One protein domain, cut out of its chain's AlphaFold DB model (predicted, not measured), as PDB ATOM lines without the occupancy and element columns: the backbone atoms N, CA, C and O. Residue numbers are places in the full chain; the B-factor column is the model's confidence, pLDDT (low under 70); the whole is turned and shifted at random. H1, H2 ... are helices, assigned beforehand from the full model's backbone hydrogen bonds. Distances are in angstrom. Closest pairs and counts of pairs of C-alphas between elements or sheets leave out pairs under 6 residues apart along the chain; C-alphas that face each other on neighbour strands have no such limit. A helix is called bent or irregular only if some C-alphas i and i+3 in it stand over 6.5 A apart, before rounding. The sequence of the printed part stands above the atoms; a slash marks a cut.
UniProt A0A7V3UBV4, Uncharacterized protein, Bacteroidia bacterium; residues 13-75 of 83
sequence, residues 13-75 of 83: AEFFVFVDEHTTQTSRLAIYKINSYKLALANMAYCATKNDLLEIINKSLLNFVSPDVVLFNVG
ATOM      1  N   ALA A  13     -44.287 -41.092 -66.284       88.81
ATOM      2  CA  ALA A  13     -43.708 -39.846 -66.782       88.81
ATOM      3  C   ALA A  13     -43.369 -38.873 -65.641       88.81
ATOM      4  O   ALA A  13     -42.276 -38.311 -65.629       88.81
ATOM      5  N   GLU A  14     -44.261 -38.725 -64.661       87.06
ATOM      6  CA  GLU A  14     -44.023 -37.914 -63.463       87.06
ATOM      7  C   GLU A  14     -42.804 -38.410 -62.673       87.06
ATOM      8  O   GLU A  14     -41.953 -37.614 -62.281       87.06
ATOM      9  N   PHE A  15     -42.650 -39.729 -62.518       91.56
ATOM     10  CA  PHE A  15     -41.489 -40.303 -61.843       91.56
ATOM     11  C   PHE A  15     -40.174 -39.992 -62.572       91.56
ATOM     12  O   PHE A  15     -39.179 -39.647 -61.934       91.56
ATOM     13  N   PHE A  16     -40.158 -40.070 -63.906       91.81
ATOM     14  CA  PHE A  16     -38.974 -39.697 -64.684       91.81
ATOM     15  C   PHE A  16     -38.613 -38.222 -64.515       91.81
ATOM     16  O   PHE A  16     -37.437 -37.912 -64.329       91.81
ATOM     17  N   VAL A  17     -39.607 -37.328 -64.527       92.06
ATOM     18  CA  VAL A  17     -39.395 -35.894 -64.275       92.06
ATOM     19  C   VAL A  17     -38.820 -35.678 -62.877       92.06
ATOM     20  O   VAL A  17     -37.811 -34.992 -62.729       92.06
ATOM     21  N   PHE A  18     -39.388 -36.327 -61.861       92.00
ATOM     22  CA  PHE A  18     -38.908 -36.216 -60.486       92.00
ATOM     23  C   PHE A  18     -37.449 -36.674 -60.332       92.00
ATOM     24  O   PHE A  18     -36.640 -36.001 -59.691       92.00
ATOM     25  N   VAL A  19     -37.085 -37.808 -60.939       92.81
ATOM     26  CA  VAL A  19     -35.710 -38.329 -60.903       92.81
ATOM     27  C   VAL A  19     -34.739 -37.386 -61.613       92.81
ATOM     28  O   VAL A  19     -33.635 -37.157 -61.105       92.81
ATOM     29  N   ASP A  20     -35.129 -36.827 -62.757       93.62
ATOM     30  CA  ASP A  20     -34.297 -35.889 -63.515       93.62
ATOM     31  C   ASP A  20     -34.071 -34.579 -62.745       93.62
ATOM     32  O   ASP A  20     -32.932 -34.121 -62.589       93.62
ATOM     33  N   GLU A  21     -35.130 -34.023 -62.155       92.25
ATOM     34  CA  GLU A  21     -35.046 -32.840 -61.301       92.25
ATOM     35  C   GLU A  21     -34.160 -33.096 -60.081       92.25
ATOM     36  O   GLU A  21     -33.227 -32.330 -59.819       92.25
ATOM     37  N   HIS A  22     -34.384 -34.199 -59.363       89.81
ATOM     38  CA  HIS A  22     -33.583 -34.565 -58.197       89.81
ATOM     39  C   HIS A  22     -32.098 -34.724 -58.555       89.81
ATOM     40  O   HIS A  22     -31.216 -34.203 -57.860       89.81
ATOM     41  N   THR A  23     -31.801 -35.402 -59.665       87.88
ATOM     42  CA  THR A  23     -30.429 -35.600 -60.156       87.88
ATOM     43  C   THR A  23     -29.779 -34.266 -60.522       87.88
ATOM     44  O   THR A  23     -28.643 -33.984 -60.125       87.88
ATOM     45  N   THR A  24     -30.521 -33.394 -61.206       89.38
ATOM     46  CA  THR A  24     -30.061 -32.054 -61.576       89.38
ATOM     47  C   THR A  24     -29.753 -31.208 -60.343       89.38
ATOM     48  O   THR A  24     -28.672 -30.621 -60.256       89.38
ATOM     49  N   GLN A  25     -30.638 -31.171 -59.346       85.44
ATOM     50  CA  GLN A  25     -30.400 -30.397 -58.124       85.44
ATOM     51  C   GLN A  25     -29.223 -30.955 -57.313       85.44
ATOM     52  O   GLN A  25     -28.373 -30.194 -56.844       85.44
ATOM     53  N   THR A  26     -29.107 -32.281 -57.220       82.56
ATOM     54  CA  THR A  26     -28.003 -32.942 -56.509       82.56
ATOM     55  C   THR A  26     -26.657 -32.653 -57.173       82.56
ATOM     56  O   THR A  26     -25.678 -32.347 -56.488       82.56
ATOM     57  N   SER A  27     -26.598 -32.676 -58.508       80.12
ATOM     58  CA  SER A  27     -25.373 -32.348 -59.243       80.12
ATOM     59  C   SER A  27     -24.953 -30.884 -59.048       80.12
ATOM     60  O   SER A  27     -23.778 -30.611 -58.790       80.12
ATOM     61  N   ARG A  28     -25.904 -29.937 -59.060       83.81
ATOM     62  CA  ARG A  28     -25.644 -28.520 -58.749       83.81
ATOM     63  C   ARG A  28     -25.114 -28.343 -57.333       83.81
ATOM     64  O   ARG A  28     -24.112 -27.656 -57.139       83.81
ATOM     65  N   LEU A  29     -25.732 -29.004 -56.355       82.88
ATOM     66  CA  LEU A  29     -25.268 -28.984 -54.971       82.88
ATOM     67  C   LEU A  29     -23.831 -29.513 -54.852       82.88
ATOM     68  O   LEU A  29     -23.010 -28.903 -54.168       82.88
ATOM     69  N   ALA A  30     -23.498 -30.605 -55.546       80.25
ATOM     70  CA  ALA A  30     -22.140 -31.142 -55.570       80.25
ATOM     71  C   ALA A  30     -21.133 -30.137 -56.158       80.25
ATOM     72  O   ALA A  30     -20.062 -29.932 -55.582       80.25
ATOM     73  N   ILE A  31     -21.488 -29.453 -57.252       83.56
ATOM     74  CA  ILE A  31     -20.659 -28.395 -57.848       83.56
ATOM     75  C   ILE A  31     -20.441 -27.248 -56.857       83.56
ATOM     76  O   ILE A  31     -19.302 -26.817 -56.665       83.56
ATOM     77  N   TYR A  32     -21.499 -26.770 -56.195       80.56
ATOM     78  CA  TYR A  32     -21.374 -25.710 -55.196       80.56
ATOM     79  C   TYR A  32     -20.461 -26.124 -54.048       80.56
ATOM     80  O   TYR A  32     -19.567 -25.363 -53.691       80.56
ATOM     81  N   LYS A  33     -20.596 -27.355 -53.548       75.62
ATOM     82  CA  LYS A  33     -19.712 -27.905 -52.517       75.62
ATOM     83  C   LYS A  33     -18.250 -27.923 -52.965       75.62
ATOM     84  O   LYS A  33     -17.390 -27.412 -52.250       75.62
ATOM     85  N   ILE A  34     -17.956 -28.440 -54.158       80.94
ATOM     86  CA  ILE A  34     -16.591 -28.457 -54.711       80.94
ATOM     87  C   ILE A  34     -16.030 -27.034 -54.826       80.94
ATOM     88  O   ILE A  34     -14.874 -26.795 -54.477       80.94
ATOM     89  N   ASN A  35     -16.837 -26.077 -55.283       78.62
ATOM     90  CA  ASN A  35     -16.413 -24.685 -55.401       78.62
ATOM     91  C   ASN A  35     -16.173 -24.040 -54.032       78.62
ATOM     92  O   ASN A  35     -15.150 -23.382 -53.851       78.62
ATOM     93  N   SER A  36     -17.040 -24.286 -53.048       73.06
ATOM     94  CA  SER A  36     -16.831 -23.861 -51.661       73.06
ATOM     95  C   SER A  36     -15.549 -24.452 -51.075       73.06
ATOM     96  O   SER A  36     -14.806 -23.737 -50.412       73.06
ATOM     97  N   TYR A  37     -15.231 -25.716 -51.372       74.94
ATOM     98  CA  TYR A  37     -13.971 -26.332 -50.955       74.94
ATOM     99  C   TYR A  37     -12.758 -25.664 -51.609       74.94
ATOM    100  O   TYR A  37     -11.799 -25.329 -50.921       74.94
ATOM    101  N   LYS A  38     -12.803 -25.408 -52.922       78.12
ATOM    102  CA  LYS A  38     -11.734 -24.687 -53.633       78.12
ATOM    103  C   LYS A  38     -11.522 -23.282 -53.071       78.12
ATOM    104  O   LYS A  38     -10.378 -22.874 -52.890       78.12
ATOM    105  N   LEU A  39     -12.603 -22.564 -52.761       74.12
ATOM    106  CA  LEU A  39     -12.538 -21.256 -52.105       74.12
ATOM    107  C   LEU A  39     -11.941 -21.363 -50.701       74.12
ATOM    108  O   LEU A  39     -11.089 -20.558 -50.347       74.12
ATOM    109  N   ALA A  40     -12.330 -22.372 -49.920       71.56
ATOM    110  CA  ALA A  40     -11.760 -22.620 -48.600       71.56
ATOM    111  C   ALA A  40     -10.258 -22.950 -48.676       71.56
ATOM    112  O   ALA A  40      -9.485 -22.445 -47.872       71.56
ATOM    113  N   LEU A  41      -9.821 -23.729 -49.673       70.38
ATOM    114  CA  LEU A  41      -8.403 -23.994 -49.940       70.38
ATOM    115  C   LEU A  41      -7.638 -22.724 -50.332       70.38
ATOM    116  O   LEU A  41      -6.552 -22.493 -49.813       70.38
ATOM    117  N   ALA A  42      -8.197 -21.892 -51.218       71.38
ATOM    118  CA  ALA A  42      -7.597 -20.606 -51.580       71.38
ATOM    119  C   ALA A  42      -7.506 -19.672 -50.360       71.38
ATOM    120  O   ALA A  42      -6.486 -19.024 -50.138       71.38
ATOM    121  N   ASN A  43      -8.542 -19.685 -49.516       63.28
ATOM    122  CA  ASN A  43      -8.579 -18.973 -48.246       63.28
ATOM    123  C   ASN A  43      -7.706 -19.607 -47.160       63.28
ATOM    124  O   ASN A  43      -7.450 -18.954 -46.159       63.28
ATOM    125  N   MET A  44      -7.182 -20.822 -47.340       59.19
ATOM    126  CA  MET A  44      -6.233 -21.428 -46.401       59.19
ATOM    127  C   MET A  44      -4.916 -20.644 -46.341       59.19
ATOM    128  O   MET A  44      -4.240 -20.675 -45.321       59.19
ATOM    129  N   ALA A  45      -4.591 -19.878 -47.389       57.16
ATOM    130  CA  ALA A  45      -3.526 -18.878 -47.338       57.16
ATOM    131  C   ALA A  45      -3.818 -17.735 -46.336       57.16
ATOM    132  O   ALA A  45      -2.890 -17.072 -45.884       57.16
ATOM    133  N   TYR A  46      -5.092 -17.522 -45.979       56.12
ATOM    134  CA  TYR A  46      -5.585 -16.509 -45.037       56.12
ATOM    135  C   TYR A  46      -6.083 -17.094 -43.696       56.12
ATOM    136  O   TYR A  46      -6.246 -16.345 -42.734       56.12
ATOM    137  N   CYS A  47      -6.332 -18.407 -43.596       59.03
ATOM    138  CA  CYS A  47      -6.719 -19.068 -42.347       59.03
ATOM    139  C   CYS A  47      -5.482 -19.346 -41.486       59.03
ATOM    140  O   CYS A  47      -4.585 -20.087 -41.886       59.03
ATOM    141  N   ALA A  48      -5.457 -18.792 -40.272       63.06
ATOM    142  CA  ALA A  48      -4.332 -18.929 -39.351       63.06
ATOM    143  C   ALA A  48      -4.107 -20.376 -38.874       63.06
ATOM    144  O   ALA A  48      -2.978 -20.736 -38.540       63.06
ATOM    145  N   THR A  49      -5.152 -21.220 -38.843       68.25
ATOM    146  CA  THR A  49      -5.026 -22.615 -38.407       68.25
ATOM    147  C   THR A  49      -5.833 -23.610 -39.247       68.25
ATOM    148  O   THR A  49      -6.900 -23.321 -39.786       68.25
ATOM    149  N   LYS A  50      -5.330 -24.850 -39.310       69.81
ATOM    150  CA  LYS A  50      -5.985 -25.999 -39.963       69.81
ATOM    151  C   LYS A  50      -7.353 -26.340 -39.346       69.81
ATOM    152  O   LYS A  50      -8.194 -26.919 -40.031       69.81
ATOM    153  N   ASN A  51      -7.571 -25.988 -38.077       75.19
ATOM    154  CA  ASN A  51      -8.820 -26.250 -37.358       75.19
ATOM    155  C   ASN A  51      -9.965 -25.370 -37.869       75.19
ATOM    156  O   ASN A  51     -11.054 -25.888 -38.100       75.19
ATOM    157  N   ASP A  52      -9.694 -24.092 -38.143       70.69
ATOM    158  CA  ASP A  52     -10.694 -23.156 -38.675       70.69
ATOM    159  C   ASP A  52     -11.194 -23.612 -40.053       70.69
ATOM    160  O   ASP A  52     -12.392 -23.614 -40.342       70.69
ATOM    161  N   LEU A  53     -10.277 -24.094 -40.897       70.50
ATOM    162  CA  LEU A  53     -10.623 -24.677 -42.191       70.50
ATOM    163  C   LEU A  53     -11.506 -25.924 -42.035       70.50
ATOM    164  O   LEU A  53     -12.477 -26.099 -42.773       70.50
ATOM    165  N   LEU A  54     -11.168 -26.800 -41.087       73.38
ATOM    166  CA  LEU A  54     -11.899 -28.041 -40.842       73.38
ATOM    167  C   LEU A  54     -13.321 -27.758 -40.333       73.38
ATOM    168  O   LEU A  54     -14.270 -28.415 -40.760       73.38
ATOM    169  N   GLU A  55     -13.491 -26.729 -39.504       75.00
ATOM    170  CA  GLU A  55     -14.800 -26.254 -39.057       75.00
ATOM    171  C   GLU A  55     -15.644 -25.690 -40.212       75.00
ATOM    172  O   GLU A  55     -16.820 -26.037 -40.344       75.00
ATOM    173  N   ILE A  56     -15.049 -24.882 -41.096       69.75
ATOM    174  CA  ILE A  56     -15.730 -24.331 -42.279       69.75
ATOM    175  C   ILE A  56     -16.178 -25.450 -43.224       69.75
ATOM    176  O   ILE A  56     -17.312 -25.436 -43.714       69.75
ATOM    177  N   ILE A  57     -15.319 -26.443 -43.468       68.81
ATOM    178  CA  ILE A  57     -15.652 -27.614 -44.289       68.81
ATOM    179  C   ILE A  57     -16.799 -28.399 -43.644       68.81
ATOM    180  O   ILE A  57     -17.769 -28.734 -44.326       68.81
ATOM    181  N   ASN A  58     -16.750 -28.635 -42.332       70.38
ATOM    182  CA  ASN A  58     -17.806 -29.357 -41.628       70.38
ATOM    183  C   ASN A  58     -19.154 -28.623 -41.676       70.38
ATOM    184  O   ASN A  58     -20.180 -29.249 -41.929       70.38
ATOM    185  N   LYS A  59     -19.162 -27.296 -41.503       67.25
ATOM    186  CA  LYS A  59     -20.389 -26.481 -41.523       67.25
ATOM    187  C   LYS A  59     -20.988 -26.284 -42.919       67.25
ATOM    188  O   LYS A  59     -22.199 -26.111 -43.020       67.25
ATOM    189  N   SER A  60     -20.174 -26.294 -43.979       65.44
ATOM    190  CA  SER A  60     -20.627 -25.998 -45.351       65.44
ATOM    191  C   SER A  60     -20.756 -27.235 -46.247       65.44
ATOM    192  O   SER A  60     -21.792 -27.447 -46.872       65.44
ATOM    193  N   LEU A  61     -19.717 -28.071 -46.317       58.84
ATOM    194  CA  LEU A  61     -19.647 -29.225 -47.216       58.84
ATOM    195  C   LEU A  61     -20.301 -30.472 -46.621       58.84
ATOM    196  O   LEU A  61     -20.990 -31.206 -47.340       58.84
ATOM    197  N   LEU A  62     -20.070 -30.711 -45.327       61.06
ATOM    198  CA  LEU A  62     -20.460 -31.944 -44.635       61.06
ATOM    199  C   LEU A  62     -21.694 -31.790 -43.744       61.06
ATOM    200  O   LEU A  62     -22.120 -32.767 -43.134       61.06
ATOM    201  N   ASN A  63     -22.316 -30.609 -43.720       64.00
ATOM    202  CA  ASN A  63     -23.594 -30.409 -43.046       64.00
ATOM    203  C   ASN A  63     -24.724 -30.994 -43.906       64.00
ATOM    204  O   ASN A  63     -25.464 -30.292 -44.594       64.00
ATOM    205  N   PHE A  64     -24.764 -32.323 -43.967       63.75
ATOM    206  CA  PHE A  64     -25.806 -33.064 -44.650       63.75
ATOM    207  C   PHE A  64     -27.000 -33.156 -43.703       63.75
ATOM    208  O   PHE A  64     -27.089 -34.067 -42.885       63.75
ATOM    209  N   VAL A  65     -27.915 -32.193 -43.789       66.44
ATOM    210  CA  VAL A  65     -29.245 -32.398 -43.215       66.44
ATOM    211  C   VAL A  65     -29.958 -33.353 -44.162       66.44
ATOM    212  O   VAL A  65     -30.233 -32.988 -45.307       66.44
ATOM    213  N   SER A  66     -30.183 -34.598 -43.735       64.62
ATOM    214  CA  SER A  66     -30.942 -35.533 -44.563       64.62
ATOM    215  C   SER A  66     -32.359 -34.990 -44.778       64.62
ATOM    216  O   SER A  66     -32.906 -34.337 -43.880       64.62
ATOM    217  N   PRO A  67     -32.978 -35.257 -45.941       66.75
ATOM    218  CA  PRO A  67     -34.365 -34.877 -46.191       66.75
ATOM    219  C   PRO A  67     -35.300 -35.325 -45.062       66.75
ATOM    220  O   PRO A  67     -36.151 -34.555 -44.639       66.75
ATOM    221  N   ASP A  68     -35.058 -36.507 -44.492       69.56
ATOM    222  CA  ASP A  68     -35.809 -37.058 -43.361       69.56
ATOM    223  C   ASP A  68     -35.784 -36.152 -42.123       69.56
ATOM    224  O   ASP A  68     -36.806 -35.981 -41.463       69.56
ATOM    225  N   VAL A  69     -34.642 -35.523 -41.821       77.00
ATOM    226  CA  VAL A  69     -34.513 -34.588 -40.692       77.00
ATOM    227  C   VAL A  69     -35.286 -33.298 -40.969       77.00
ATOM    228  O   VAL A  69     -35.910 -32.749 -40.062       77.00
ATOM    229  N   VAL A  70     -35.293 -32.819 -42.216       74.88
ATOM    230  CA  VAL A  70     -36.111 -31.660 -42.609       74.88
ATOM    231  C   VAL A  70     -37.596 -31.999 -42.500       74.88
ATOM    232  O   VAL A  70     -38.333 -31.260 -41.854       74.88
ATOM    233  N   LEU A  71     -38.017 -33.132 -43.071       74.88
ATOM    234  CA  LEU A  71     -39.396 -33.624 -43.056       74.88
ATOM    235  C   LEU A  71     -39.905 -33.848 -41.626       74.88
ATOM    236  O   LEU A  71     -41.029 -33.468 -41.297       74.88
ATOM    237  N   PHE A  72     -39.061 -34.390 -40.751       80.75
ATOM    238  CA  PHE A  72     -39.358 -34.522 -39.330       80.75
ATOM    239  C   PHE A  72     -39.550 -33.158 -38.652       80.75
ATOM    240  O   PHE A  72     -40.548 -32.954 -37.964       80.75
ATOM    241  N   ASN A  73     -38.648 -32.200 -38.888       79.19
ATOM    242  CA  ASN A  73     -38.730 -30.862 -38.291       79.19
ATOM    243  C   ASN A  73     -39.953 -30.058 -38.752       79.19
ATOM    244  O   ASN A  73     -40.485 -29.270 -37.975       79.19
ATOM    245  N   VAL A  74     -40.421 -30.254 -39.988       81.88
ATOM    246  CA  VAL A  74     -41.657 -29.618 -40.483       81.88
ATOM    247  C   VAL A  74     -42.925 -30.386 -40.089       81.88
ATOM    248  O   VAL A  74     -44.021 -30.005 -40.488       81.88
ATOM    249  N   GLY A  75     -42.796 -31.459 -39.301       79.31
ATOM    250  CA  GLY A  75     -43.925 -32.234 -38.790       79.31
ATOM    251  C   GLY A  75     -44.598 -33.136 -39.824       79.31
ATOM    252  O   GLY A  75     -45.699 -33.614 -39.565       79.31
TER     253      GLY A  75
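What this domain is: This is residues 13 to 75 of the 83 residues of an uncharacterized protein of Bacteroidia bacterium (UniProt A0A7V3UBV4). A long helix, H1, makes the longest axis, and near its far end the printed part folds back into a shorter helix, H2, so that the two make an uneven helical hairpin. From the end of H2 the backbone runs on back along H1 at a distance from it and ends in a small helix, H3, which sticks out with residues 63 to 75. The printed part has 63 residues with three named helices, in the order H1, H2, H3, and no named strand; the class is all helix. It is only just loose, close to extended, with a radius of gyration of the C-alphas of 15.9 A, and its flat outline spans 51 by 26 by 11 A.

How they stand to each other: H1, residues 13 to 43, is the longest helix, and its residues 13 to 28 stand free. A short link of 6 residues joins it to H2, residues 50 to 60. H1 and H2 touch, with 6 pairs of C-alphas within 8 A, and H1 does so with residues 33 to 40 alone. The closest C-alphas of the two are those of Ala 40 and Leu 53, 6.8 A apart. Their lines stand at a shallow tilt of 20 degrees and they run opposite ways, a helical hairpin. Another short link of 6 residues leads to H3, residues 67 to 73. H3 is apart from H1 and apart from H2, with no C-alpha of either within 8 A of it. In H1, H2 and H3 every pair of O i and N i+4 is within hydrogen-bond range.

Where its parts are: H1 has 31 residues and begins at C-alpha 13, at (-43.708, -39.846, -66.782). It measures 44.9 A from first to last C-alpha and ends at C-alpha 43, at (-8.579, -18.973, -48.246). H2 has 11 residues, Lys 50 to Ser 60, and measures 15.6 A. H3 has 7 residues, Pro 67 to Asn 73, measures 9.9 A and ends at C-alpha 73, at (-38.730, -30.862, -38.291). No helix is bent or irregular.

The domain as a whole: The two C-alphas farthest apart are those of Ala 13 and Ala 48, at 52.3 A. The C-alphas of Ala 13 and Gly 75, the first and last printed residues, are 29.0 A apart. The printed part has no cut, and neither of its links between helices is long. Residues 45 to 51 and residues 63 to 75 also stand free. The mean pLDDT of the printed part is 75.6, and 20 residues are under 70: residues 43 to 50, 56 to 57 and 59 to 68.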